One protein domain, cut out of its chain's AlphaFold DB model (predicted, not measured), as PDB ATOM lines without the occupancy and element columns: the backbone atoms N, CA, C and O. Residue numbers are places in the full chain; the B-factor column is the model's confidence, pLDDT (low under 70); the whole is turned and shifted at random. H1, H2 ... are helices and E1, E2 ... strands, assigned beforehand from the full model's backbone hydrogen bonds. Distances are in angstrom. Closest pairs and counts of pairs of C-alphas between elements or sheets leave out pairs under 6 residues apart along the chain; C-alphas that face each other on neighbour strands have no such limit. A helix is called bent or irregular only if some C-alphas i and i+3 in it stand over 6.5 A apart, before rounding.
ATOM      1  N   GLU A  36     253.285 562.267 457.270       91.00
ATOM      2  CA  GLU A  36     252.490 562.248 458.498       91.00
ATOM      3  C   GLU A  36     251.003 562.405 458.161       91.00
ATOM      4  O   GLU A  36     250.628 563.183 457.282       91.00
ATOM      5  N   LEU A  37     250.157 561.645 458.851       93.12
ATOM      6  CA  LEU A  37     248.705 561.723 458.740       93.12
ATOM      7  C   LEU A  37     248.160 562.455 459.971       93.12
ATOM      8  O   LEU A  37     247.664 561.838 460.913       93.12
ATOM      9  N   ASP A  38     248.270 563.780 459.968       92.06
ATOM     10  CA  ASP A  38     247.823 564.671 461.052       92.06
ATOM     11  C   ASP A  38     246.310 564.581 461.348       92.06
ATOM     12  O   ASP A  38     245.860 564.800 462.476       92.06
ATOM     13  N   TRP A  39     245.524 564.163 460.357       94.69
ATOM     14  CA  TRP A  39     244.094 563.877 460.458       94.69
ATOM     15  C   TRP A  39     243.770 562.474 461.010       94.69
ATOM     16  O   TRP A  39     242.594 562.140 461.147       94.69
ATOM     17  N   ILE A  40     244.766 561.656 461.371       97.31
ATOM     18  CA  ILE A  40     244.583 560.409 462.133       97.31
ATOM     19  C   ILE A  40     245.246 560.547 463.499       97.31
ATOM     20  O   ILE A  40     246.407 560.928 463.586       97.31
ATOM     21  N   ARG A  41     244.555 560.151 464.572       95.62
ATOM     22  CA  ARG A  41     245.149 560.039 465.913       95.62
ATOM     23  C   ARG A  41     245.079 558.617 466.422       95.62
ATOM     24  O   ARG A  41     244.019 558.005 466.419       95.62
ATOM     25  N   ILE A  42     246.193 558.117 466.931       95.38
ATOM     26  CA  ILE A  42     246.244 556.860 467.664       95.38
ATOM     27  C   ILE A  42     246.326 557.195 469.146       95.38
ATOM     28  O   ILE A  42     247.312 557.779 469.602       95.38
ATOM     29  N   CYS A  43     245.296 556.829 469.895       93.06
ATOM     30  CA  CYS A  43     245.142 557.176 471.299       93.06
ATOM     31  C   CYS A  43     245.355 555.945 472.178       93.06
ATOM     32  O   CYS A  43     244.898 554.848 471.850       93.06
ATOM     33  N   ARG A  44     246.063 556.128 473.296       88.94
ATOM     34  CA  ARG A  44     246.394 555.055 474.238       88.94
ATOM     35  C   ARG A  44     246.227 555.530 475.673       88.94
ATOM     36  O   ARG A  44     246.794 556.544 476.097       88.94
ATOM     37  N   ILE A  45     245.490 554.733 476.428       85.00
ATOM     38  CA  ILE A  45     245.441 554.754 477.883       85.00
ATOM     39  C   ILE A  45     246.128 553.458 478.334       85.00
ATOM     40  O   ILE A  45     245.587 552.383 478.079       85.00
ATOM     41  N   PRO A  46     247.324 553.518 478.939       75.75
ATOM     42  CA  PRO A  46     248.054 552.324 479.339       75.75
ATOM     43  C   PRO A  46     247.325 551.567 480.455       75.75
ATOM     44  O   PRO A  46     246.474 552.120 481.165       75.75
ATOM     45  N   LEU A  47     247.696 550.297 480.614       71.81
ATOM     46  CA  LEU A  47     247.264 549.459 481.724       71.81
ATOM     47  C   LEU A  47     247.600 550.115 483.075       71.81
ATOM     48  O   LEU A  47     248.758 550.431 483.340       71.81
ATOM     49  N   ALA A  48     246.615 550.210 483.968       64.19
ATOM     50  CA  ALA A  48     246.844 550.424 485.396       64.19
ATOM     51  C   ALA A  48     246.093 549.380 486.226       64.19
ATOM     52  O   ALA A  48     244.864 549.328 486.240       64.19
ATOM     53  N   LEU A  49     246.850 548.569 486.965       53.50
ATOM     54  CA  LEU A  49     246.324 547.719 488.029       53.50
ATOM     55  C   LEU A  49     246.099 548.615 489.260       53.50
ATOM     56  O   LEU A  49     247.054 549.161 489.801       53.50
ATOM     57  N   PHE A  50     244.844 548.796 489.679       49.72
ATOM     58  CA  PHE A  50     244.443 549.530 490.899       49.72
ATOM     59  C   PHE A  50     244.600 551.068 490.913       49.72
ATOM     60  O   PHE A  50     244.425 551.678 491.960       49.72
ATOM     61  N   GLY A  51     244.839 551.695 489.756       48.69
ATOM     62  CA  GLY A  51     244.564 553.108 489.443       48.69
ATOM     63  C   GLY A  51     245.015 554.209 490.425       48.69
ATOM     64  O   GLY A  51     244.317 554.531 491.378       48.69
ATOM     65  N   LYS A  52     246.036 554.974 490.027       43.19
ATOM     66  CA  LYS A  52     245.856 556.371 489.583       43.19
ATOM     67  C   LYS A  52     246.650 556.474 488.271       43.19
ATOM     68  O   LYS A  52     247.797 556.060 488.267       43.19
ATOM     69  N   ASP A  53     246.031 556.908 487.169       51.53
ATOM     70  CA  ASP A  53     246.653 557.134 485.838       51.53
ATOM     71  C   ASP A  53     246.609 556.046 484.734       51.53
ATOM     72  O   ASP A  53     247.331 556.168 483.745       51.53
ATOM     73  N   GLY A  54     245.693 555.074 484.780       53.59
ATOM     74  CA  GLY A  54     245.424 554.203 483.619       53.59
ATOM     75  C   GLY A  54     244.069 553.501 483.683       53.59
ATOM     76  O   GLY A  54     243.280 553.749 484.595       53.59
ATOM     77  N   ALA A  55     243.798 552.630 482.712       57.25
ATOM     78  CA  ALA A  55     242.592 551.801 482.666       57.25
ATOM     79  C   ALA A  55     242.972 550.327 482.848       57.25
ATOM     80  O   ALA A  55     244.102 549.942 482.567       57.25
ATOM     81  N   PHE A  56     242.047 549.486 483.309       57.03
ATOM     82  CA  PHE A  56     242.245 548.037 483.296       57.03
ATOM     83  C   PHE A  56     241.401 547.419 482.169       57.03
ATOM     84  O   PHE A  56     240.181 547.586 482.200       57.03
ATOM     85  N   PRO A  57     241.998 546.726 481.179       67.12
ATOM     86  CA  PRO A  57     243.428 546.442 480.993       67.12
ATOM     87  C   PRO A  57     244.232 547.537 480.249       67.12
ATOM     88  O   PRO A  57     245.352 547.294 479.810       67.12
ATOM     89  N   GLY A  58     243.649 548.714 480.059       82.88
ATOM     90  CA  GLY A  58     244.130 549.758 479.157       82.88
ATOM     91  C   GLY A  58     243.076 549.998 478.080       82.88
ATOM     92  O   GLY A  58     242.085 549.267 478.003       82.88
ATOM     93  N   HIS A  59     243.242 551.040 477.270       90.56
ATOM     94  CA  HIS A  59     242.383 551.252 476.109       90.56
ATOM     95  C   HIS A  59     243.104 551.946 474.962       90.56
ATOM     96  O   HIS A  59     243.641 553.041 475.134       90.56
ATOM     97  N   TYR A  60     243.127 551.295 473.799       94.62
ATOM     98  CA  TYR A  60     243.761 551.783 472.576       94.62
ATOM     99  C   TYR A  60     242.700 551.937 471.481       94.62
ATOM    100  O   TYR A  60     241.883 551.038 471.269       94.62
ATOM    101  N   TRP A  61     242.714 553.057 470.763       96.81
ATOM    102  CA  TRP A  61     241.804 553.298 469.642       96.81
ATOM    103  C   TRP A  61     242.435 554.222 468.605       96.81
ATOM    104  O   TRP A  61     243.425 554.910 468.867       96.81
ATOM    105  N   ILE A  62     241.849 554.223 467.414       98.25
ATOM    106  CA  ILE A  62     242.191 555.146 466.333       98.25
ATOM    107  C   ILE A  62     241.045 556.137 466.134       98.25
ATOM    108  O   ILE A  62     239.877 555.759 466.219       98.25
ATOM    109  N   GLU A  63     241.376 557.394 465.870       98.12
ATOM    110  CA  GLU A  63     240.443 558.458 465.513       98.12
ATOM    111  C   GLU A  63     240.781 559.038 464.139       98.12
ATOM    112  O   GLU A  63     241.953 559.138 463.774       98.12
ATOM    113  N   ILE A  64     239.752 559.471 463.413       98.38
ATOM    114  CA  ILE A  64     239.842 560.141 462.116       98.38
ATOM    115  C   ILE A  64     239.191 561.515 462.263       98.38
ATOM    116  O   ILE A  64     238.019 561.623 462.627       98.38
ATOM    117  N   ILE A  65     239.968 562.563 462.003       96.81
ATOM    118  CA  ILE A  65     239.548 563.957 462.116       96.81
ATOM    119  C   ILE A  65     238.917 564.390 460.793       96.81
ATOM    120  O   ILE A  65     239.550 564.353 459.728       96.81
ATOM    121  N   HIS A  66     237.662 564.817 460.885       95.81
ATOM    122  CA  HIS A  66     236.892 565.357 459.770       95.81
ATOM    123  C   HIS A  66     236.576 566.825 460.018       95.81
ATOM    124  O   HIS A  66     236.255 567.207 461.140       95.81
ATOM    125  N   ASP A  67     236.586 567.632 458.960       94.38
ATOM    126  CA  ASP A  67     236.376 569.086 459.053       94.38
ATOM    127  C   ASP A  67     234.971 569.460 459.557       94.38
ATOM    128  O   ASP A  67     234.723 570.578 459.999       94.38
ATOM    129  N   GLU A 103     234.922 560.315 464.225       98.44
ATOM    130  CA  GLU A 103     235.042 558.955 463.713       98.44
ATOM    131  C   GLU A 103     236.171 558.219 464.429       98.44
ATOM    132  O   GLU A 103     237.289 558.719 464.524       98.44
ATOM    133  N   SER A 104     235.875 557.052 464.993       98.25
ATOM    134  CA  SER A 104     236.851 556.324 465.800       98.25
ATOM    135  C   SER A 104     236.522 554.844 465.937       98.25
ATOM    136  O   SER A 104     235.362 554.440 465.824       98.25
ATOM    137  N   TYR A 105     237.563 554.038 466.165       98.50
ATOM    138  CA  TYR A 105     237.488 552.579 466.184       98.50
ATOM    139  C   TYR A 105     238.331 551.963 467.306       98.50
ATOM    140  O   TYR A 105     239.545 552.168 467.367       98.50
ATOM    141  N   GLY A 106     237.693 551.139 468.139       96.88
ATOM    142  CA  GLY A 106     238.319 550.335 469.189       96.88
ATOM    143  C   GLY A 106     237.557 549.029 469.449       96.88
ATOM    144  O   GLY A 106     236.386 548.895 469.089       96.88
ATOM    145  N   TRP A 107     238.207 548.044 470.074       96.88
ATOM    146  CA  TRP A 107     237.613 546.726 470.348       96.88
ATOM    147  C   TRP A 107     237.304 546.527 471.828       96.88
ATOM    148  O   TRP A 107     238.186 546.646 472.679       96.88
ATOM    149  N   TYR A 108     236.057 546.174 472.132       94.94
ATOM    150  CA  TYR A 108     235.533 546.150 473.496       94.94
ATOM    151  C   TYR A 108     234.852 544.838 473.835       94.94
ATOM    152  O   TYR A 108     234.285 544.195 472.948       94.94
ATOM    153  N   PRO A 109     234.796 544.482 475.125       93.62
ATOM    154  CA  PRO A 109     233.892 543.446 475.566       93.62
ATOM    155  C   PRO A 109     232.463 543.997 475.541       93.62
ATOM    156  O   PRO A 109     232.201 545.142 475.933       93.62
ATOM    157  N   ALA A 110     231.514 543.185 475.088       91.69
ATOM    158  CA  ALA A 110     230.108 543.558 475.003       91.69
ATOM    159  C   ALA A 110     229.504 543.867 476.383       91.69
ATOM    160  O   ALA A 110     228.530 544.619 476.456       91.69
ATOM    161  N   ARG A 111     230.081 543.304 477.451       86.56
ATOM    162  CA  ARG A 111     229.716 543.477 478.865       86.56
ATOM    163  C   ARG A 111     230.973 543.464 479.743       86.56
ATOM    164  O   ARG A 111     232.083 543.478 479.220       86.56
ATOM    165  N   PHE A 112     230.810 543.489 481.065       81.38
ATOM    166  CA  PHE A 112     231.927 543.356 481.998       81.38
ATOM    167  C   PHE A 112     232.574 541.961 481.850       81.38
ATOM    168  O   PHE A 112     231.889 540.972 482.093       81.38
ATOM    169  N   PRO A 113     233.852 541.852 481.441       79.44
ATOM    170  CA  PRO A 113     234.414 540.607 480.912       79.44
ATOM    171  C   PRO A 113     235.000 539.677 481.979       79.44
ATOM    172  O   PRO A 113     235.904 538.911 481.674       79.44
ATOM    173  N   PHE A 114     234.574 539.770 483.238       79.12
ATOM    174  CA  PHE A 114     235.182 539.002 484.325       79.12
ATOM    175  C   PHE A 114     234.312 537.804 484.695       79.12
ATOM    176  O   PHE A 114     233.202 537.974 485.199       79.12
ATOM    177  N   THR A 115     234.838 536.599 484.479       74.12
ATOM    178  CA  THR A 115     234.220 535.351 484.938       74.12
ATOM    179  C   THR A 115     235.098 534.699 485.998       74.12
ATOM    180  O   THR A 115     236.300 534.518 485.800       74.12
ATOM    181  N   ILE A 116     234.483 534.336 487.124       74.75
ATOM    182  CA  ILE A 116     235.119 533.571 488.197       74.75
ATOM    183  C   ILE A 116     234.557 532.156 488.159       74.75
ATOM    184  O   ILE A 116     233.353 531.971 488.335       74.75
ATOM    185  N   THR A 117     235.424 531.163 487.983       75.50
ATOM    186  CA  THR A 117     235.039 529.755 488.115       75.50
ATOM    187  C   THR A 117     235.390 529.286 489.518       75.50
ATOM    188  O   THR A 117     236.546 529.381 489.936       75.50
ATOM    189  N   LEU A 118     234.400 528.795 490.260       77.75
ATOM    190  CA  LEU A 118     234.601 528.244 491.599       77.75
ATOM    191  C   LEU A 118     235.053 526.788 491.513       77.75
ATOM    192  O   LEU A 118     234.596 526.046 490.645       77.75
ATOM    193  N   ASN A 119     235.909 526.365 492.443       78.44
ATOM    194  CA  ASN A 119     236.190 524.943 492.598       78.44
ATOM    195  C   ASN A 119     234.936 524.236 493.127       78.44
ATOM    196  O   ASN A 119     234.392 524.608 494.163       78.44
ATOM    197  N   THR A 120     234.473 523.218 492.402       81.81
ATOM    198  CA  THR A 120     233.284 522.435 492.772       81.81
ATOM    199  C   THR A 120     233.605 521.251 493.685       81.81
ATOM    200  O   THR A 120     232.688 520.654 494.240       81.81
ATOM    201  N   ASP A 121     234.885 520.898 493.837       82.44
ATOM    202  CA  ASP A 121     235.342 519.877 494.781       82.44
ATOM    203  C   ASP A 121     235.467 520.491 496.189       82.44
ATOM    204  O   ASP A 121     236.309 521.373 496.381       82.44
ATOM    205  N   PRO A 122     234.685 520.036 497.188       78.75
ATOM    206  CA  PRO A 122     234.706 520.587 498.542       78.75
ATOM    207  C   PRO A 122     236.073 520.506 499.239       78.75
ATOM    208  O   PRO A 122     236.393 521.382 500.043       78.75
ATOM    209  N   MET A 123     236.885 519.485 498.937       78.81
ATOM    210  CA  MET A 123     238.215 519.296 499.536       78.81
ATOM    211  C   MET A 123     239.231 520.298 498.980       78.81
ATOM    212  O   MET A 123     240.104 520.772 499.703       78.81
ATOM    213  N   ILE A 124     239.095 520.661 497.701       78.31
ATOM    214  CA  ILE A 124     239.949 521.658 497.044       78.31
ATOM    215  C   ILE A 124     239.444 523.071 497.355       78.31
ATOM    216  O   ILE A 124     240.239 523.953 497.677       78.31
ATOM    217  N   ALA A 125     238.126 523.285 497.323       76.19
ATOM    218  CA  ALA A 125     237.486 524.582 497.537       76.19
ATOM    219  C   ALA A 125     237.775 525.183 498.922       76.19
ATOM    220  O   ALA A 125     237.863 526.404 499.043       76.19
ATOM    221  N   ALA A 126     237.986 524.345 499.946       77.75
ATOM    222  CA  ALA A 126     238.368 524.783 501.290       77.75
ATOM    223  C   ALA A 126     239.733 525.501 501.343       77.75
ATOM    224  O   ALA A 126     239.962 526.322 502.230       77.75
ATOM    225  N   HIS A 127     240.631 525.219 500.392       79.38
ATOM    226  CA  HIS A 127     241.987 525.780 500.340       79.38
ATOM    227  C   HIS A 127     242.231 526.666 499.111       79.38
ATOM    228  O   HIS A 127     243.066 527.568 499.149       79.38
ATOM    229  N   ALA A 128     241.486 526.436 498.034       79.25
ATOM    230  CA  ALA A 128     241.504 527.208 496.805       79.25
ATOM    231  C   ALA A 128     240.054 527.355 496.315       79.25
ATOM    232  O   ALA A 128     239.578 526.514 495.562       79.25
ATOM    233  N   PRO A 129     239.313 528.396 496.722       74.19
ATOM    234  CA  PRO A 129     237.900 528.539 496.352       74.19
ATOM    235  C   PRO A 129     237.689 528.822 494.855       74.19
ATOM    236  O   PRO A 129     236.604 528.591 494.324       74.19
ATOM    237  N   PHE A 130     238.729 529.284 494.158       75.81
ATOM    238  CA  PHE A 130     238.685 529.660 492.748       75.81
ATOM    239  C   PHE A 130     239.494 528.683 491.896       75.81
ATOM    240  O   PHE A 130     240.670 528.439 492.168       75.81
ATOM    241  N   GLN A 131     238.860 528.146 490.857       70.81
ATOM    242  CA  GLN A 131     239.475 527.262 489.871       70.81
ATOM    243  C   GLN A 131     240.175 528.058 488.765       70.81
ATOM    244  O   GLN A 131     241.299 527.740 488.381       70.81
ATOM    245  N   SER A 132     239.515 529.097 488.247       73.25
ATOM    246  CA  SER A 132     240.066 529.980 487.218       73.25
ATOM    247  C   SER A 132     239.478 531.386 487.310       73.25
ATOM    248  O   SER A 132     238.363 531.591 487.798       73.25
ATOM    249  N   PHE A 133     240.243 532.350 486.802       76.00
ATOM    250  CA  PHE A 133     239.770 533.689 486.478       76.00
ATOM    251  C   PHE A 133     239.948 533.884 484.977       76.00
ATOM    252  O   PHE A 133     241.071 533.821 484.474       76.00
ATOM    253  N   ASP A 134     238.847 534.109 484.269       80.56
ATOM    254  CA  ASP A 134     238.848 534.358 482.834       80.56
ATOM    255  C   ASP A 134     238.395 535.794 482.575       80.56
ATOM    256  O   ASP A 134     237.334 536.222 483.031       80.56
ATOM    257  N   ILE A 135     239.212 536.540 481.827       86.81
ATOM    258  CA  ILE A 135     238.900 537.911 481.421       86.81
ATOM    259  C   ILE A 135     238.503 537.890 479.943       86.81
ATOM    260  O   ILE A 135     239.302 538.245 479.073       86.81
ATOM    261  N   LYS A 136     237.296 537.377 479.660       90.88
ATOM    262  CA  LYS A 136     236.775 537.074 478.318       90.88
ATOM    263  C   LYS A 136     235.287 537.413 478.196       90.88
ATOM    264  O   LYS A 136     234.532 537.219 479.141       90.88
ATOM    265  N   GLU A 137     234.862 537.887 477.027       91.94
ATOM    266  CA  GLU A 137     233.460 538.189 476.695       91.94
ATOM    267  C   GLU A 137     233.267 538.212 475.167       91.94
ATOM    268  O   GLU A 137     234.238 538.259 474.411       91.94
ATOM    269  N   ALA A 138     232.026 538.227 474.678       94.56
ATOM    270  CA  ALA A 138     231.750 538.568 473.286       94.56
ATOM    271  C   ALA A 138     232.363 539.937 472.936       94.56
ATOM    272  O   ALA A 138     232.166 540.924 473.645       94.56
ATOM    273  N   GLY A 139     233.102 540.005 471.834       95.75
ATOM    274  CA  GLY A 139     233.721 541.236 471.369       95.75
ATOM    275  C   GLY A 139     232.772 542.079 470.524       95.75
ATOM    276  O   GLY A 139     231.934 541.561 469.784       95.75
ATOM    277  N   THR A 140     232.894 543.399 470.634       96.56
ATOM    278  CA  THR A 140     232.132 544.352 469.829       96.56
ATOM    279  C   THR A 140     232.968 545.582 469.487       96.56
ATOM    280  O   THR A 140     233.730 546.104 470.308       96.56
ATOM    281  N   LEU A 141     232.802 546.066 468.258       97.69
ATOM    282  CA  LEU A 141     233.415 547.307 467.806       97.69
ATOM    283  C   LEU A 141     232.788 548.480 468.568       97.69
ATOM    284  O   LEU A 141     231.567 548.555 468.716       97.69
ATOM    285  N   ASN A 142     233.629 549.381 469.069       97.69
ATOM    286  CA  ASN A 142     233.245 550.597 469.784       97.69
ATOM    287  C   ASN A 142     232.319 550.375 470.991       97.69
ATOM    288  O   ASN A 142     231.522 551.247 471.335       97.69
ATOM    289  N   GLY A 143     232.358 549.202 471.627       95.38
ATOM    290  CA  GLY A 143     231.469 548.921 472.758       95.38
ATOM    291  C   GLY A 143     229.992 548.921 472.361       95.38
ATOM    292  O   GLY A 143     229.127 549.080 473.218       95.38
ATOM    293  N   PRO A 181     233.514 555.005 472.532       94.75
ATOM    294  CA  PRO A 181     232.932 555.591 473.741       94.75
ATOM    295  C   PRO A 181     233.907 556.489 474.525       94.75
ATOM    296  O   PRO A 181     233.465 557.418 475.204       94.75
ATOM    297  N   HIS A 182     235.221 556.280 474.400       91.62
ATOM    298  CA  HIS A 182     236.265 557.065 475.062       91.62
ATOM    299  C   HIS A 182     236.703 558.310 474.285       91.62
ATOM    300  O   HIS A 182     237.516 559.068 474.811       91.62
ATOM    301  N   GLN A 183     236.147 558.605 473.104       89.44
ATOM    302  CA  GLN A 183     236.515 559.810 472.338       89.44
ATOM    303  C   GLN A 183     236.365 561.119 473.142       89.44
ATOM    304  O   GLN A 183     237.033 562.108 472.856       89.44
ATOM    305  N   CYS A 184     235.492 561.146 474.162       91.25
ATOM    306  CA  CYS A 184     235.310 562.316 475.023       91.25
ATOM    307  C   CYS A 184     236.599 562.696 475.773       91.25
ATOM    308  O   CYS A 184     236.773 563.863 476.117       91.25
ATOM    309  N   SER A 185     237.534 561.751 475.941       87.81
ATOM    310  CA  SER A 185     238.854 561.967 476.545       87.81
ATOM    311  C   SER A 185     239.650 563.070 475.838       87.81
ATOM    312  O   SER A 185     240.507 563.696 476.454       87.81
ATOM    313  N   ARG A 186     239.343 563.381 474.566       87.81
ATOM    314  CA  ARG A 186     239.948 564.510 473.834       87.81
ATOM    315  C   ARG A 186     239.646 565.881 474.454       87.81
ATOM    316  O   ARG A 186     240.373 566.832 474.190       87.81
ATOM    317  N   PHE A 187     238.599 565.973 475.275       88.62
ATOM    318  CA  PHE A 187     238.203 567.180 476.005       88.62
ATOM    319  C   PHE A 187     238.681 567.190 477.464       88.62
ATOM    320  O   PHE A 187     238.574 568.216 478.134       88.62
ATOM    321  N   HIS A 188     239.233 566.078 477.961       85.44
ATOM    322  CA  HIS A 188     239.643 565.916 479.358       85.44
ATOM    323  C   HIS A 188     241.164 565.814 479.453       85.44
ATOM    324  O   HIS A 188     241.777 564.790 479.138       85.44
ATOM    325  N   LYS A 189     241.798 566.910 479.884       82.00
ATOM    326  CA  LYS A 189     243.261 567.004 479.961       82.00
ATOM    327  C   LYS A 189     243.835 565.874 480.824       82.00
ATOM    328  O   LYS A 189     243.490 565.738 481.991       82.00
ATOM    329  N   GLY A 190     244.772 565.119 480.254       77.19
ATOM    330  CA  GLY A 190     245.508 564.071 480.960       77.19
ATOM    331  C   GLY A 190     244.825 562.702 481.005       77.19
ATOM    332  O   GLY A 190     245.400 561.797 481.611       77.19
ATOM    333  N   GLU A 191     243.657 562.521 480.374       81.69
ATOM    334  CA  GLU A 191     243.047 561.189 480.228       81.69
ATOM    335  C   GLU A 191     243.773 560.346 479.173       81.69
ATOM    336  O   GLU A 191     244.154 559.212 479.453       81.69
ATOM    337  N   ILE A 192     244.052 560.913 477.993       83.06
ATOM    338  CA  ILE A 192     244.904 560.270 476.982       83.06
ATOM    339  C   ILE A 192     246.361 560.433 477.419       83.06
ATOM    340  O   ILE A 192     246.873 561.552 477.479       83.06
ATOM    341  N   LYS A 193     247.032 559.322 477.734       83.81
ATOM    342  CA  LYS A 193     248.417 559.345 478.237       83.81
ATOM    343  C   LYS A 193     249.447 559.311 477.117       83.81
ATOM    344  O   LYS A 193     250.525 559.876 477.268       83.81
ATOM    345  N   MET A 194     249.128 558.653 476.003       84.25
ATOM    346  CA  MET A 194     249.997 558.599 474.830       84.25
ATOM    347  C   MET A 194     249.165 558.783 473.562       84.25
ATOM    348  O   MET A 194     248.129 558.139 473.380       84.25
ATOM    349  N   MET A 195     249.634 559.659 472.679       89.75
ATOM    350  CA  MET A 195     249.003 559.970 471.402       89.75
ATOM    351  C   MET A 195     250.078 560.027 470.317       89.75
ATOM    352  O   MET A 195     251.168 560.542 470.561       89.75
ATOM    353  N   SER A 196     249.781 559.482 469.140       90.00
ATOM    354  CA  SER A 196     250.638 559.600 467.960       90.00
ATOM    355  C   SER A 196     249.832 559.826 466.688       90.00
ATOM    356  O   SER A 196     248.671 559.422 466.597       90.00
ATOM    357  N   HIS A 197     250.477 560.444 465.702       93.81
ATOM    358  CA  HIS A 197     250.027 560.486 464.317       93.81
ATOM    359  C   HIS A 197     250.824 559.443 463.518       93.81
ATOM    360  O   HIS A 197     252.052 559.389 463.653       93.81
ATOM    361  N   PRO A 198     250.168 558.562 462.746       95.38
ATOM    362  CA  PRO A 198     250.882 557.595 461.932       95.38
ATOM    363  C   PRO A 198     251.473 558.238 460.677       95.38
ATOM    364  O   PRO A 198     251.047 559.304 460.236       95.38
ATOM    365  N   TYR A 199     252.415 557.530 460.064       95.06
ATOM    366  CA  TYR A 199     253.063 557.927 458.823       95.06
ATOM    367  C   TYR A 199     252.812 556.906 457.718       95.06
ATOM    368  O   TYR A 199     252.682 555.702 457.958       95.06
ATOM    369  N   LEU A 200     252.839 557.401 456.485       94.31
ATOM    370  CA  LEU A 200     253.022 556.598 455.287       94.31
ATOM    371  C   LEU A 200     254.469 556.654 454.809       94.31
ATOM    372  O   LEU A 200     255.183 557.638 455.017       94.31
ATOM    373  N   LEU A 201     254.881 555.591 454.125       91.75
ATOM    374  CA  LEU A 201     256.200 555.492 453.506       91.75
ATOM    375  C   LEU A 201     256.265 556.291 452.185       91.75
ATOM    376  O   LEU A 201     255.231 556.467 451.543       91.75
ATOM    377  N   PRO A 202     257.470 556.672 451.711       87.75
ATOM    378  CA  PRO A 202     257.659 557.517 450.519       87.75
ATOM    379  C   PRO A 202     257.020 557.071 449.203       87.75
ATOM    380  O   PRO A 202     256.819 557.898 448.322       87.75
ATOM    381  N   ASN A 203     256.693 555.788 449.057       88.06
ATOM    382  CA  ASN A 203     256.122 555.241 447.822       88.06
ATOM    383  C   ASN A 203     254.613 554.968 447.933       88.06
ATOM    384  O   ASN A 203     254.042 554.291 447.078       88.06
ATOM    385  N   ASP A 204     253.975 555.429 449.008       93.38
ATOM    386  CA  ASP A 204     252.554 555.225 449.251       93.38
ATOM    387  C   ASP A 204     251.725 556.425 448.770       93.38
ATOM    388  O   ASP A 204     251.652 557.477 449.415       93.38
ATOM    389  N   ASN A 205     251.077 556.235 447.621       93.56
ATOM    390  CA  ASN A 205     250.306 557.265 446.924       93.56
ATOM    391  C   ASN A 205     248.810 557.263 447.277       93.56
ATOM    392  O   ASN A 205     248.036 557.949 446.611       93.56
ATOM    393  N   ARG A 206     248.375 556.486 448.280       96.88
ATOM    394  CA  ARG A 206     246.956 556.409 448.658       96.88
ATOM    395  C   ARG A 206     246.424 557.766 449.114       96.88
ATOM    396  O   ARG A 206     247.114 558.528 449.795       96.88
ATOM    397  N   THR A 207     245.189 558.080 448.755       96.62
ATOM    398  CA  THR A 207     244.518 559.312 449.190       96.62
ATOM    399  C   THR A 207     244.068 559.223 450.652       96.62
ATOM    400  O   THR A 207     244.138 558.161 451.277       96.62
ATOM    401  N   LYS A 208     243.605 560.346 451.222       96.75
ATOM    402  CA  LYS A 208     242.977 560.362 452.553       96.75
ATOM    403  C   LYS A 208     241.783 559.401 452.578       96.75
ATOM    404  O   LYS A 208     241.664 558.584 453.487       96.75
ATOM    405  N   GLU A 209     240.954 559.451 451.545       97.56
ATOM    406  CA  GLU A 209     239.741 558.652 451.396       97.56
ATOM    407  C   GLU A 209     240.046 557.155 451.271       97.56
ATOM    408  O   GLU A 209     239.374 556.355 451.921       97.56
ATOM    409  N   ASP A 210     241.087 556.773 450.519       98.31
ATOM    410  CA  ASP A 210     241.512 555.368 450.400       98.31
ATOM    411  C   ASP A 210     241.859 554.772 451.769       98.31
ATOM    412  O   ASP A 210     241.414 553.679 452.124       98.31
ATOM    413  N   ILE A 211     242.624 555.517 452.572       98.56
ATOM    414  CA  ILE A 211     243.075 555.080 453.898       98.56
ATOM    415  C   ILE A 211     241.896 554.998 454.871       98.56
ATOM    416  O   ILE A 211     241.780 554.018 455.609       98.56
ATOM    417  N   ILE A 212     241.003 555.994 454.863       98.56
ATOM    418  CA  ILE A 212     239.778 555.979 455.678       98.56
ATOM    419  C   ILE A 212     238.930 554.751 455.330       98.56
ATOM    420  O   ILE A 212     238.456 554.045 456.224       98.56
ATOM    421  N   GLU A 213     238.762 554.459 454.042       98.56
ATOM    422  CA  GLU A 213     237.977 553.316 453.591       98.56
ATOM    423  C   GLU A 213     238.630 551.978 453.972       98.56
ATOM    424  O   GLU A 213     237.936 551.048 454.385       98.56
ATOM    425  N   GLU A 214     239.959 551.864 453.909       98.56
ATOM    426  CA  GLU A 214     240.678 550.687 454.411       98.56
ATOM    427  C   GLU A 214     240.507 550.492 455.925       98.56
ATOM    428  O   GLU A 214     240.258 549.367 456.370       98.56
ATOM    429  N   ILE A 215     240.572 551.569 456.716       98.81
ATOM    430  CA  ILE A 215     240.326 551.531 458.167       98.81
ATOM    431  C   ILE A 215     238.905 551.033 458.452       98.81
ATOM    432  O   ILE A 215     238.721 550.097 459.237       98.81
ATOM    433  N   ARG A 216     237.901 551.599 457.771       98.62
ATOM    434  CA  ARG A 216     236.492 551.189 457.882       98.62
ATOM    435  C   ARG A 216     236.297 549.724 457.517       98.62
ATOM    436  O   ARG A 216     235.652 548.983 458.261       98.62
ATOM    437  N   LYS A 217     236.865 549.282 456.390       98.50
ATOM    438  CA  LYS A 217     236.806 547.884 455.934       98.50
ATOM    439  C   LYS A 217     237.435 546.938 456.950       98.50
ATOM    440  O   LYS A 217     236.838 545.906 457.265       98.50
ATOM    441  N   PHE A 218     238.606 547.282 457.486       98.62
ATOM    442  CA  PHE A 218     239.247 546.494 458.534       98.62
ATOM    443  C   PHE A 218     238.338 546.390 459.762       98.62
ATOM    444  O   PHE A 218     237.985 545.277 460.152       98.62
ATOM    445  N   ALA A 219     237.901 547.530 460.310       98.31
ATOM    446  CA  ALA A 219     237.095 547.595 461.526       98.31
ATOM    447  C   ALA A 219     235.790 546.793 461.402       98.31
ATOM    448  O   ALA A 219     235.485 545.972 462.268       98.31
ATOM    449  N   ASN A 220     235.068 546.956 460.289       97.38
ATOM    450  CA  ASN A 220     233.822 546.232 460.022       97.38
ATOM    451  C   ASN A 220     234.031 544.723 459.845       97.38
ATOM    452  O   ASN A 220     233.155 543.940 460.197       97.38
ATOM    453  N   SER A 221     235.187 544.303 459.325       97.25
ATOM    454  CA  SER A 221     235.494 542.883 459.125       97.25
ATOM    455  C   SER A 221     236.141 542.205 460.335       97.25
ATOM    456  O   SER A 221     236.343 540.991 460.304       97.25
ATOM    457  N   PHE A 222     236.477 542.953 461.393       97.69
ATOM    458  CA  PHE A 222     237.284 542.432 462.496       97.69
ATOM    459  C   PHE A 222     236.621 541.254 463.220       97.69
ATOM    460  O   PHE A 222     237.263 540.225 463.444       97.69
ATOM    461  N   TYR A 223     235.323 541.387 463.512       95.94
ATOM    462  CA  TYR A 223     234.526 540.360 464.189       95.94
ATOM    463  C   TYR A 223     234.558 539.020 463.435       95.94
ATOM    464  O   TYR A 223     234.774 537.965 464.030       95.94
ATOM    465  N   ASP A 224     234.390 539.066 462.111       95.31
ATOM    466  CA  ASP A 224     234.297 537.862 461.283       95.31
ATOM    467  C   ASP A 224     235.666 537.284 460.908       95.31
ATOM    468  O   ASP A 224     235.822 536.066 460.845       95.31
ATOM    469  N   LYS A 225     236.667 538.138 460.657       95.06
ATOM    470  CA  LYS A 225     237.983 537.706 460.157       95.06
ATOM    471  C   LYS A 225     239.000 537.388 461.246       95.06
ATOM    472  O   LYS A 225     239.913 536.605 460.990       95.06
ATOM    473  N   TYR A 226     238.894 538.008 462.422       94.56
ATOM    474  CA  TYR A 226     239.929 537.913 463.455       94.56
ATOM    475  C   TYR A 226     239.421 537.282 464.744       94.56
ATOM    476  O   TYR A 226     240.066 536.352 465.235       94.56
ATOM    477  N   SER A 227     238.318 537.779 465.307       94.12
ATOM    478  CA  SER A 227     237.756 537.227 466.541       94.12
ATOM    479  C   SER A 227     236.355 537.744 466.834       94.12
ATOM    480  O   SER A 227     236.110 538.948 466.812       94.12
ATOM    481  N   LYS A 228     235.475 536.830 467.249       95.88
ATOM    482  CA  LYS A 228     234.172 537.150 467.855       95.88
ATOM    483  C   LYS A 228     234.269 537.438 469.354       95.88
ATOM    484  O   LYS A 228     233.298 537.875 469.966       95.88
ATOM    485  N   GLU A 229     235.423 537.155 469.944       95.00
ATOM    486  CA  GLU A 229     235.722 537.274 471.366       95.00
ATOM    487  C   GLU A 229     236.558 538.531 471.632       95.00
ATOM    488  O   GLU A 229     237.419 538.917 470.829       95.00
ATOM    489  N   TRP A 230     236.311 539.150 472.780       95.19
ATOM    490  CA  TRP A 230     237.230 540.056 473.441       95.19
ATOM    491  C   TRP A 230     237.861 539.337 474.634       95.19
ATOM    492  O   TRP A 230     237.148 538.742 475.444       95.19
ATOM    493  N   SER A 231     239.182 539.392 474.766       93.25
ATOM    494  CA  SER A 231     239.903 538.736 475.854       93.25
ATOM    495  C   SER A 231     241.198 539.446 476.228       93.25
ATOM    496  O   SER A 231     241.881 540.027 475.382       93.25
ATOM    497  N   TRP A 232     241.556 539.371 477.508       89.38
ATOM    498  CA  TRP A 232     242.829 539.864 478.024       89.38
ATOM    499  C   TRP A 232     243.617 538.736 478.691       89.38
ATOM    500  O   TRP A 232     243.098 538.038 479.561       89.38
ATOM    501  N   TYR A 233     244.882 538.585 478.289       87.94
ATOM    502  CA  TYR A 233     245.775 537.529 478.775       87.94
ATOM    503  C   TYR A 233     247.167 538.049 479.123       87.94
ATOM    504  O   TYR A 233     248.155 537.338 478.934       87.94
ATOM    505  N   ASN A 234     247.251 539.280 479.636       85.31
ATOM    506  CA  ASN A 234     248.507 539.898 480.061       85.31
ATOM    507  C   ASN A 234     249.588 539.829 478.961       85.31
ATOM    508  O   ASN A 234     250.668 539.269 479.166       85.31
ATOM    509  N   ASP A 235     249.253 540.340 477.772       87.06
ATOM    510  CA  ASP A 235     250.088 540.335 476.563       87.06
ATOM    511  C   ASP A 235     250.323 538.932 475.964       87.06
ATOM    512  O   ASP A 235     251.261 538.707 475.189       87.06
ATOM    513  N   GLY A 236     249.494 537.950 476.331       87.88
ATOM    514  CA  GLY A 236     249.526 536.588 475.803       87.88
ATOM    515  C   GLY A 236     249.137 536.515 474.323       87.88
ATOM    516  O   GLY A 236     248.293 537.258 473.844       87.88
ATOM    517  N   TYR A 237     249.711 535.568 473.574       91.94
ATOM    518  CA  TYR A 237     249.467 535.409 472.124       91.94
ATOM    519  C   TYR A 237     247.992 535.159 471.738       91.94
ATOM    520  O   TYR A 237     247.614 535.302 470.574       91.94
ATOM    521  N   ASN A 238     247.188 534.701 472.696       90.50
ATOM    522  CA  ASN A 238     245.779 534.367 472.548       90.50
ATOM    523  C   ASN A 238     244.843 535.520 472.942       90.50
ATOM    524  O   ASN A 238     243.634 535.346 472.813       90.50
ATOM    525  N   GLU A 239     245.358 536.663 473.406       91.38
ATOM    526  CA  GLU A 239     244.516 537.827 473.684       91.38
ATOM    527  C   GLU A 239     243.989 538.467 472.403       91.38
ATOM    528  O   GLU A 239     244.665 538.498 471.365       91.38
ATOM    529  N   VAL A 240     242.764 538.980 472.500       94.31
ATOM    530  CA  VAL A 240     242.132 539.783 471.462       94.31
ATOM    531  C   VAL A 240     241.379 540.925 472.126       94.31
ATOM    532  O   VAL A 240     240.233 540.783 472.533       94.31
ATOM    533  N   ASN A 241     242.025 542.077 472.244       93.94
ATOM    534  CA  ASN A 241     241.468 543.260 472.902       93.94
ATOM    535  C   ASN A 241     241.680 544.519 472.042       93.94
ATOM    536  O   ASN A 241     242.010 544.432 470.857       93.94
ATOM    537  N   CYS A 242     241.467 545.700 472.622       93.81
ATOM    538  CA  CYS A 242     241.665 546.986 471.954       93.81
ATOM    539  C   CYS A 242     243.113 547.214 471.477       93.81
ATOM    540  O   CYS A 242     243.306 547.775 470.399       93.81
ATOM    541  N   HIS A 243     244.122 546.726 472.208       94.31
ATOM    542  CA  HIS A 243     245.529 546.817 471.801       94.31
ATOM    543  C   HIS A 243     245.772 545.951 470.561       94.31
ATOM    544  O   HIS A 243     246.256 546.436 469.538       94.31
ATOM    545  N   THR A 244     245.348 544.684 470.615       95.81
ATOM    546  CA  THR A 244     245.449 543.745 469.489       95.81
ATOM    547  C   THR A 244     244.747 544.277 468.243       95.81
ATOM    548  O   THR A 244     245.314 544.230 467.152       95.81
ATOM    549  N   PHE A 245     243.527 544.799 468.404       98.06
ATOM    550  CA  PHE A 245     242.759 545.411 467.323       98.06
ATOM    551  C   PHE A 245     243.551 546.527 466.647       98.06
ATOM    552  O   PHE A 245     243.710 546.503 465.428       98.06
ATOM    553  N   LEU A 246     244.090 547.464 467.433       98.12
ATOM    554  CA  LEU A 246     244.851 548.586 466.904       98.12
ATOM    555  C   LEU A 246     246.119 548.117 466.178       98.12
ATOM    556  O   LEU A 246     246.366 548.547 465.057       98.12
ATOM    557  N   PHE A 247     246.911 547.217 466.765       98.31
ATOM    558  CA  PHE A 247     248.145 546.750 466.123       98.31
ATOM    559  C   PHE A 247     247.866 546.034 464.798       98.31
ATOM    560  O   PHE A 247     248.553 546.255 463.800       98.31
ATOM    561  N   LEU A 248     246.827 545.199 464.758       98.62
ATOM    562  CA  LEU A 248     246.428 544.535 463.523       98.62
ATOM    563  C   LEU A 248     245.900 545.531 462.489       98.62
ATOM    564  O   LEU A 248     246.227 545.388 461.314       98.62
ATOM    565  N   LEU A 249     245.150 546.551 462.912       98.75
ATOM    566  CA  LEU A 249     244.663 547.622 462.042       98.75
ATOM    567  C   LEU A 249     245.832 548.368 461.397       98.75
ATOM    568  O   LEU A 249     245.902 548.461 460.172       98.75
ATOM    569  N   LEU A 250     246.781 548.842 462.207       98.69
ATOM    570  CA  LEU A 250     247.936 549.602 461.732       98.69
ATOM    571  C   LEU A 250     248.794 548.772 460.771       98.69
ATOM    572  O   LEU A 250     249.128 549.239 459.682       98.69
ATOM    573  N   GLY A 251     249.089 547.512 461.108       98.44
ATOM    574  CA  GLY A 251     249.840 546.622 460.219       98.44
ATOM    575  C   GLY A 251     249.088 546.284 458.926       98.44
ATOM    576  O   GLY A 251     249.686 546.249 457.845       98.44
ATOM    577  N   HIS A 252     247.771 546.069 459.011       98.44
ATOM    578  CA  HIS A 252     246.928 545.759 457.858       98.44
ATOM    579  C   HIS A 252     246.933 546.921 456.864       98.44
ATOM    580  O   HIS A 252     247.392 546.745 455.732       98.44
ATOM    581  N   VAL A 253     246.544 548.111 457.333       98.38
ATOM    582  CA  VAL A 253     246.482 549.344 456.533       98.38
ATOM    583  C   VAL A 253     247.886 549.829 456.142       98.38
ATOM    584  O   VAL A 253     248.047 550.543 455.160       98.38
ATOM    585  N   GLY A 254     248.941 549.400 456.840       97.81
ATOM    586  CA  GLY A 254     250.315 549.824 456.558       97.81
ATOM    587  C   GLY A 254     250.621 551.226 457.083       97.81
ATOM    588  O   GLY A 254     251.324 551.985 456.425       97.81
ATOM    589  N   LEU A 255     250.079 551.555 458.254       97.75
ATOM    590  CA  LEU A 255     250.301 552.813 458.956       97.75
ATOM    591  C   LEU A 255     251.444 552.635 459.950       97.75
ATOM    592  O   LEU A 255     251.349 551.838 460.884       97.75
ATOM    593  N   ALA A 256     252.532 553.362 459.733       96.38
ATOM    594  CA  ALA A 256     253.714 553.269 460.567       96.38
ATOM    595  C   ALA A 256     253.562 554.169 461.804       96.38
ATOM    596  O   ALA A 256     253.162 555.325 461.688       96.38
ATOM    597  N   ASP A 257     253.850 553.637 462.992       95.44
ATOM    598  CA  ASP A 257     253.565 554.310 464.262       95.44
ATOM    599  C   ASP A 257     254.861 554.731 464.969       95.44
ATOM    600  O   ASP A 257     255.677 553.870 465.321       95.44
ATOM    601  N   PRO A 258     255.073 556.036 465.224       91.38
ATOM    602  CA  PRO A 258     256.308 556.520 465.834       91.38
ATOM    603  C   PRO A 258     256.520 556.009 467.265       91.38
ATOM    604  O   PRO A 258     257.666 555.853 467.684       91.38
ATOM    605  N   ILE A 259     255.458 555.693 468.017       90.62
ATOM    606  CA  ILE A 259     255.597 555.157 469.383       90.62
ATOM    607  C   ILE A 259     256.136 553.722 469.349       90.62
ATOM    608  O   ILE A 259     257.028 553.385 470.132       90.62
ATOM    609  N   ILE A 260     255.652 552.894 468.418       93.75
ATOM    610  CA  ILE A 260     256.226 551.567 468.156       93.75
ATOM    611  C   ILE A 260     257.662 551.705 467.639       93.75
ATOM    612  O   ILE A 260     258.554 551.017 468.130       93.75
ATOM    613  N   ALA A 261     257.918 552.631 466.708       91.31
ATOM    614  CA  ALA A 261     259.254 552.878 466.162       91.31
ATOM    615  C   ALA A 261     260.279 553.213 467.259       91.31
ATOM    616  O   ALA A 261     261.417 552.737 467.245       91.31
ATOM    617  N   GLU A 262     259.880 554.036 468.227       87.69
ATOM    618  CA  GLU A 262     260.709 554.451 469.357       87.69
ATOM    619  C   GLU A 262     260.813 553.416 470.473       87.69
ATOM    620  O   GLU A 262     261.520 553.674 471.444       87.69
ATOM    621  N   ASP A 263     260.189 552.247 470.319       88.25
ATOM    622  CA  ASP A 263     260.174 551.202 471.337       88.25
ATOM    623  C   ASP A 263     259.558 551.732 472.651       88.25
ATOM    624  O   ASP A 263     260.068 551.491 473.741       88.25
ATOM    625  N   LYS A 264     258.469 552.510 472.561       87.31
ATOM    626  CA  LYS A 264     257.767 553.099 473.721       87.31
ATOM    627  C   LYS A 264     256.463 552.378 474.089       87.31
ATOM    628  O   LYS A 264     255.936 552.608 475.173       87.31
ATOM    629  N   ASP A 265     255.941 551.511 473.220       89.25
ATOM    630  CA  ASP A 265     254.718 550.734 473.478       89.25
ATOM    631  C   ASP A 265     255.051 549.351 474.067       89.25
ATOM    632  O   ASP A 265     255.296 548.382 473.345       89.25
ATOM    633  N   GLU A 266     255.095 549.249 475.398       88.31
ATOM    634  CA  GLU A 266     255.439 548.001 476.100       88.31
ATOM    635  C   GLU A 266     254.460 546.850 475.818       88.31
ATOM    636  O   GLU A 266     254.881 545.689 475.758       88.31
ATOM    637  N   HIS A 267     253.178 547.157 475.596       90.25
ATOM    638  CA  HIS A 267     252.181 546.152 475.227       90.25
ATOM    639  C   HIS A 267     252.499 545.557 473.856       90.25
ATOM    640  O   HIS A 267     252.555 544.333 473.719       90.25
ATOM    641  N   PHE A 268     252.809 546.396 472.857       94.44
ATOM    642  CA  PHE A 268     253.218 545.906 471.537       94.44
ATOM    643  C   PHE A 268     254.436 544.978 471.627       94.44
ATOM    644  O   PHE A 268     254.398 543.868 471.093       94.44
ATOM    645  N   LYS A 269     255.493 545.381 472.351       93.94
ATOM    646  CA  LYS A 269     256.719 544.573 472.490       93.94
ATOM    647  C   LYS A 269     256.438 543.189 473.060       93.94
ATOM    648  O   LYS A 269     256.895 542.175 472.520       93.94
ATOM    649  N   LYS A 270     255.710 543.133 474.178       93.75
ATOM    650  CA  LYS A 270     255.411 541.879 474.882       93.75
ATOM    651  C   LYS A 270     254.491 540.994 474.050       93.75
ATOM    652  O   LYS A 270     254.809 539.818 473.849       93.75
ATOM    653  N   TYR A 271     253.424 541.572 473.503       94.94
ATOM    654  CA  TYR A 271     252.468 540.858 472.669       94.94
ATOM    655  C   TYR A 271     253.137 540.280 471.422       94.94
ATOM    656  O   TYR A 271     253.062 539.074 471.162       94.94
ATOM    657  N   PHE A 272     253.889 541.100 470.683       97.44
ATOM    658  CA  PHE A 272     254.538 540.651 469.459       97.44
ATOM    659  C   PHE A 272     255.621 539.596 469.726       97.44
ATOM    660  O   PHE A 272     255.712 538.606 468.996       97.44
ATOM    661  N   LYS A 273     256.373 539.707 470.831       97.38
ATOM    662  CA  LYS A 273     257.300 538.653 471.283       97.38
ATOM    663  C   LYS A 273     256.583 537.320 471.515       97.38
ATOM    664  O   LYS A 273     257.114 536.273 471.136       97.38
ATOM    665  N   ASN A 274     255.395 537.337 472.121       96.81
ATOM    666  CA  ASN A 274     254.596 536.131 472.342       96.81
ATOM    667  C   ASN A 274     254.040 535.555 471.032       96.81
ATOM    668  O   ASN A 274     254.153 534.347 470.813       96.81
ATOM    669  N   ILE A 275     253.547 536.400 470.120       97.38
ATOM    670  CA  ILE A 275     253.119 535.981 468.776       97.38
ATOM    671  C   ILE A 275     254.285 535.363 467.994       97.38
ATOM    672  O   ILE A 275     254.129 534.301 467.400       97.38
ATOM    673  N   LYS A 276     255.486 535.952 468.041       96.94
ATOM    674  CA  LYS A 276     256.679 535.447 467.339       96.94
ATOM    675  C   LYS A 276     257.090 534.047 467.802       96.94
ATOM    676  O   LYS A 276     257.434 533.206 466.969       96.94
ATOM    677  N   LYS A 277     257.007 533.765 469.109       96.88
ATOM    678  CA  LYS A 277     257.242 532.419 469.672       96.88
ATOM    679  C   LYS A 277     256.215 531.390 469.189       96.88
ATOM    680  O   LYS A 277     256.543 530.213 469.085       96.88
ATOM    681  N   ARG A 278     255.002 531.845 468.875       95.44
ATOM    682  CA  ARG A 278     253.819 531.039 468.538       95.44
ATOM    683  C   ARG A 278     253.303 531.322 467.128       95.44
ATOM    684  O   ARG A 278     252.117 531.204 466.830       95.44
ATOM    685  N   LYS A 279     254.212 531.683 466.216       94.62
ATOM    686  CA  LYS A 279     253.884 532.119 464.848       94.62
ATOM    687  C   LYS A 279     253.101 531.084 464.034       94.62
ATOM    688  O   LYS A 279     252.412 531.450 463.093       94.62
ATOM    689  N   LYS A 280     253.200 529.798 464.395       95.50
ATOM    690  CA  LYS A 280     252.426 528.712 463.775       95.50
ATOM    691  C   LYS A 280     250.959 528.712 464.220       95.50
ATOM    692  O   LYS A 280     250.104 528.342 463.429       95.50
ATOM    693  N   GLU A 281     250.668 529.150 465.446       95.62
ATOM    694  CA  GLU A 281     249.305 529.224 465.993       95.62
ATOM    695  C   GLU A 281     248.538 530.456 465.487       95.62
ATOM    696  O   GLU A 281     247.316 530.424 465.354       95.62
ATOM    697  N   LYS A 282     249.247 531.554 465.187       94.50
ATOM    698  CA  LYS A 282     248.664 532.818 464.704       94.50
ATOM    699  C   LYS A 282     249.445 533.384 463.498       94.50
ATOM    700  O   LYS A 282     249.994 534.485 463.590       94.50
ATOM    701  N   PRO A 283     249.501 532.676 462.352       95.94
ATOM    702  CA  PRO A 283     250.353 533.060 461.221       95.94
ATOM    703  C   PRO A 283     249.978 534.413 460.607       95.94
ATOM    704  O   PRO A 283     250.860 535.220 460.320       95.94
ATOM    705  N   ILE A 284     248.678 534.700 460.480       96.06
ATOM    706  CA  ILE A 284     248.182 535.978 459.945       96.06
ATOM    707  C   ILE A 284     248.586 537.143 460.855       96.06
ATOM    708  O   ILE A 284     249.051 538.174 460.377       96.06
ATOM    709  N   TYR A 285     248.465 536.974 462.176       97.38
ATOM    710  CA  TYR A 285     248.835 538.018 463.131       97.38
ATOM    711  C   TYR A 285     250.341 538.253 463.076       97.38
ATOM    712  O   TYR A 285     250.782 539.392 462.993       97.38
ATOM    713  N   PHE A 286     251.138 537.181 463.055       98.19
ATOM    714  CA  PHE A 286     252.585 537.289 462.929       98.19
ATOM    715  C   PHE A 286     252.993 538.066 461.668       98.19
ATOM    716  O   PHE A 286     253.824 538.966 461.763       98.19
ATOM    717  N   GLN A 287     252.380 537.779 460.517       98.38
ATOM    718  CA  GLN A 287     252.644 538.502 459.271       98.38
ATOM    719  C   GLN A 287     252.304 539.997 459.382       98.38
ATOM    720  O   GLN A 287     253.127 540.843 459.035       98.38
ATOM    721  N   ILE A 288     251.110 540.324 459.886       98.50
ATOM    722  CA  ILE A 288     250.634 541.708 460.006       98.50
ATOM    723  C   ILE A 288     251.486 542.507 460.999       98.50
ATOM    724  O   ILE A 288     251.875 543.636 460.708       98.50
ATOM    725  N   LEU A 289     251.812 541.923 462.153       98.50
ATOM    726  CA  LEU A 289     252.600 542.592 463.190       98.50
ATOM    727  C   LEU A 289     254.072 542.741 462.787       98.50
ATOM    728  O   LEU A 289     254.675 543.759 463.106       98.50
ATOM    729  N   THR A 290     254.628 541.786 462.029       98.56
ATOM    730  CA  THR A 290     255.966 541.938 461.427       98.56
ATOM    731  C   THR A 290     255.974 543.113 460.456       98.56
ATOM    732  O   THR A 290     256.838 543.977 460.549       98.56
ATOM    733  N   LYS A 291     254.957 543.214 459.584       98.25
ATOM    734  CA  LYS A 291     254.804 544.371 458.693       98.25
ATOM    735  C   LYS A 291     254.738 545.677 459.490       98.25
ATOM    736  O   LYS A 291     255.410 546.622 459.098       98.25
ATOM    737  N   LEU A 292     253.973 545.732 460.587       98.50
ATOM    738  CA  LEU A 292     253.887 546.918 461.452       98.50
ATOM    739  C   LEU A 292     255.238 547.295 462.085       98.50
ATOM    740  O   LEU A 292     255.606 548.471 462.070       98.50
ATOM    741  N   GLU A 293     255.973 546.319 462.626       98.06
ATOM    742  CA  GLU A 293     257.316 546.537 463.183       98.06
ATOM    743  C   GLU A 293     258.259 547.095 462.107       98.06
ATOM    744  O   GLU A 293     258.884 548.137 462.314       98.06
ATOM    745  N   ASP A 294     258.292 546.465 460.930       97.38
ATOM    746  CA  ASP A 294     259.176 546.836 459.822       97.38
ATOM    747  C   ASP A 294     258.909 548.260 459.317       97.38
ATOM    748  O   ASP A 294     259.841 549.053 459.152       97.38
ATOM    749  N   ILE A 295     257.643 548.615 459.068       95.75
ATOM    750  CA  ILE A 295     257.296 549.956 458.574       95.75
ATOM    751  C   ILE A 295     257.548 551.037 459.629       95.75
ATOM    752  O   ILE A 295     258.003 552.124 459.282       95.75
ATOM    753  N   SER A 296     257.318 550.737 460.910       95.31
ATOM    754  CA  SER A 296     257.565 551.684 462.003       95.31
ATOM    755  C   SER A 296     259.065 551.900 462.198       95.31
ATOM    756  O   SER A 296     259.525 553.037 462.301       95.31
ATOM    757  N   LYS A 297     259.871 550.833 462.144       93.88
ATOM    758  CA  LYS A 297     261.334 550.923 462.228       93.88
ATOM    759  C   LYS A 297     261.931 551.785 461.112       93.88
ATOM    760  O   LYS A 297     262.832 552.578 461.383       93.88
ATOM    761  N   LYS A 298     261.388 551.697 459.893       91.62
ATOM    762  CA  LYS A 298     261.811 552.533 458.757       91.62
ATOM    763  C   LYS A 298     261.655 554.030 459.023       91.62
ATOM    764  O   LYS A 298     262.534 554.787 458.619       91.62
ATOM    765  N   ILE A 299     260.611 554.459 459.743       87.44
ATOM    766  CA  ILE A 299     260.504 555.858 460.193       87.44
ATOM    767  C   ILE A 299     261.729 556.213 461.044       87.44
ATOM    768  O   ILE A 299     262.393 557.213 460.787       87.44
ATOM    769  N   LYS A 300     262.066 555.373 462.035       82.88
ATOM    770  CA  LYS A 300     263.152 555.655 462.983       82.88
ATOM    771  C   LYS A 300     264.529 555.736 462.341       82.88
ATOM    772  O   LYS A 300     265.326 556.589 462.719       82.88
ATOM    773  N   GLU A 301     264.796 554.868 461.375       83.69
ATOM    774  CA  GLU A 301     266.034 554.873 460.585       83.69
ATOM    775  C   GLU A 301     266.172 556.129 459.710       83.69
ATOM    776  O   GLU A 301     267.268 556.451 459.262       83.69
ATOM    777  N   ASN A 302     265.070 556.849 459.491       81.31
ATOM    778  CA  ASN A 302     265.000 558.051 458.671       81.31
ATOM    779  C   ASN A 302     264.615 559.291 459.492       81.31
ATOM    780  O   ASN A 302     264.110 560.260 458.932       81.31
ATOM    781  N   TYR A 303     264.837 559.280 460.810       76.75
ATOM    782  CA  TYR A 303     264.723 560.503 461.595       76.75
ATOM    783  C   TYR A 303     265.859 561.465 461.244       76.75
ATOM    784  O   TYR A 303     267.036 561.116 461.321       76.75
ATOM    785  N   GLU A 304     265.494 562.694 460.906       66.69
ATOM    786  CA  GLU A 304     266.403 563.820 460.770       66.69
ATOM    787  C   GLU A 304     266.296 564.704 462.013       66.69
ATOM    788  O   GLU A 304     265.216 564.915 462.577       66.69
ATOM    789  N   TYR A 305     267.440 565.220 462.451       60.78
ATOM    790  CA  TYR A 305     267.525 566.143 463.572       60.78
ATOM    791  C   TYR A 305     267.867 567.517 463.027       60.78
ATOM    792  O   TYR A 305     268.892 567.686 462.364       60.78
ATOM    793  N   LYS A 306     267.025 568.505 463.324       52.22
ATOM    794  CA  LYS A 306     267.344 569.903 463.058       52.22
ATOM    795  C   LYS A 306     267.596 570.590 464.386       52.22
ATOM    796  O   LYS A 306     266.716 570.643 465.240       52.22
ATOM    797  N   VAL A 307     268.805 571.105 464.555       48.78
ATOM    798  CA  VAL A 307     269.125 572.007 465.657       48.78
ATOM    799  C   VAL A 307     268.827 573.414 465.157       48.78
ATOM    800  O   VAL A 307     269.423 573.851 464.174       48.78
ATOM    801  N   ALA A 308     267.855 574.083 465.770       53.12
ATOM    802  CA  ALA A 308     267.615 575.499 465.544       53.12
ATOM    803  C   ALA A 308     268.333 576.273 466.648       53.12
ATOM    804  O   ALA A 308     267.881 576.273 467.793       53.12
ATOM    805  N   CYS A 309     269.460 576.863 466.270       51.31
ATOM    806  CA  CYS A 309     270.098 577.990 466.928       51.31
ATOM    807  C   CYS A 309     269.873 579.201 465.996       51.31
ATOM    808  O   CYS A 309     269.702 580.313 466.518       51.31
TER     809      CYS A 309
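What this domain is: This is residues 36 to 67, 103 to 143 and 181 to 309 of the 309 residues of an uncharacterized protein of Gilliamella sp. Pas-s27 (UniProt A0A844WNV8). A small twisted sheet of four strands, E3 E2 E1 E7, has H3 and H4 over one face and the short H2 over the other; H4 lies in the middle of the body, and H7 packs across it, with H6 on H7. A long two-stranded arm of E5 and E6, with H1 at its tip, makes much of the length, and residues 302 to 309 stick out as a tail at the other end. The 202 printed residues hold named elements in the order E1 E2 E3 E4 E5 H1 E6 H2 E7 H3 E8 H4 H5 H6 H7 E9, of mixed class. The sheet is all antiparallel; the whole is compact, with a radius of gyration of the C-alphas of 18.7 A, yet elongated, spanning 71 by 41 by 35 A.

How they stand to each other: E1, residues 40 to 45, and E2, residues 59 to 64, form a hairpin, N 43 and O 61 being 2.9 A apart. E3, residues 103 to 105, is antiparallel to E2, N 64 and O 103 2.8 A apart; E7, residues 194 to 196, is antiparallel to E1, N 42 and O 196 2.8 A apart. In a branched, strongly twisted sheet, E6, residues 130 to 141, pairs antiparallel with E5, residues 114 to 118 (N 134 and O 115, 3.0 A), E8, residues 229 to 231 (N 137 and O 230, 2.9 A), and E4, residues 107 to 109 (N 108 and O 140, 3.0 A). H1, residues 122 to 125, touches no helix. H2, residues 181 to 187, is on the first sheet at a height of 8.7 A; H3, residues 208 to 225, and H4, residues 242 to 253, are on the opposite face. H2 and H3 are irregular: C-alphas 181 and 184, and 220 and 223, are 7.2 A apart. H3 touches H4 at a steep tilt of 52 degrees, opposite ways, closest at the C-alphas of Glu 214 and Val 253, 6.3 A. H7, residues 283 to 301, touches H4 about perpendicular, at 74 degrees, closest at the C-alphas of Gly 251 and Leu 292, 4.2 A, and with residues 293 to 300 touches H5, residues 258 to 261, closest at the C-alphas of Ala 261 and Ser 296, 4.6 A. H6, residues 266 to 277, touches H7, closest at the C-alphas of Ile 275 and Phe 286, 6.0 A. E9, residues 303 to 308, pairs with no named strand. Every O i to N i+4 pair is within hydrogen-bond range in H4 and H6, 12 of 14 in H3, 14 of 15 in H7 and 0 of 3 in H2, where 3 of 4 O i to N i+3 pairs are.

Where its parts are: E1 begins at C-alpha 40 (244.583, 560.409, 462.133). E6 is 31.0 A long, H3 24.4 A and H7 26.9 A. E9 ends at C-alpha 308 (267.615, 575.499, 465.544).

The domain as a whole: The C-alphas farthest apart, of Pro 122 and Cys 309, are 74.5 A apart. Residues 68 to 102 and 144 to 180 are not printed, with C-alpha gaps of 11.2 A and 6.9 A. The links E1 to E2 and E7 to H3 are long. pLDDT is under 70 in residues 48 to 57 and 304 to 309.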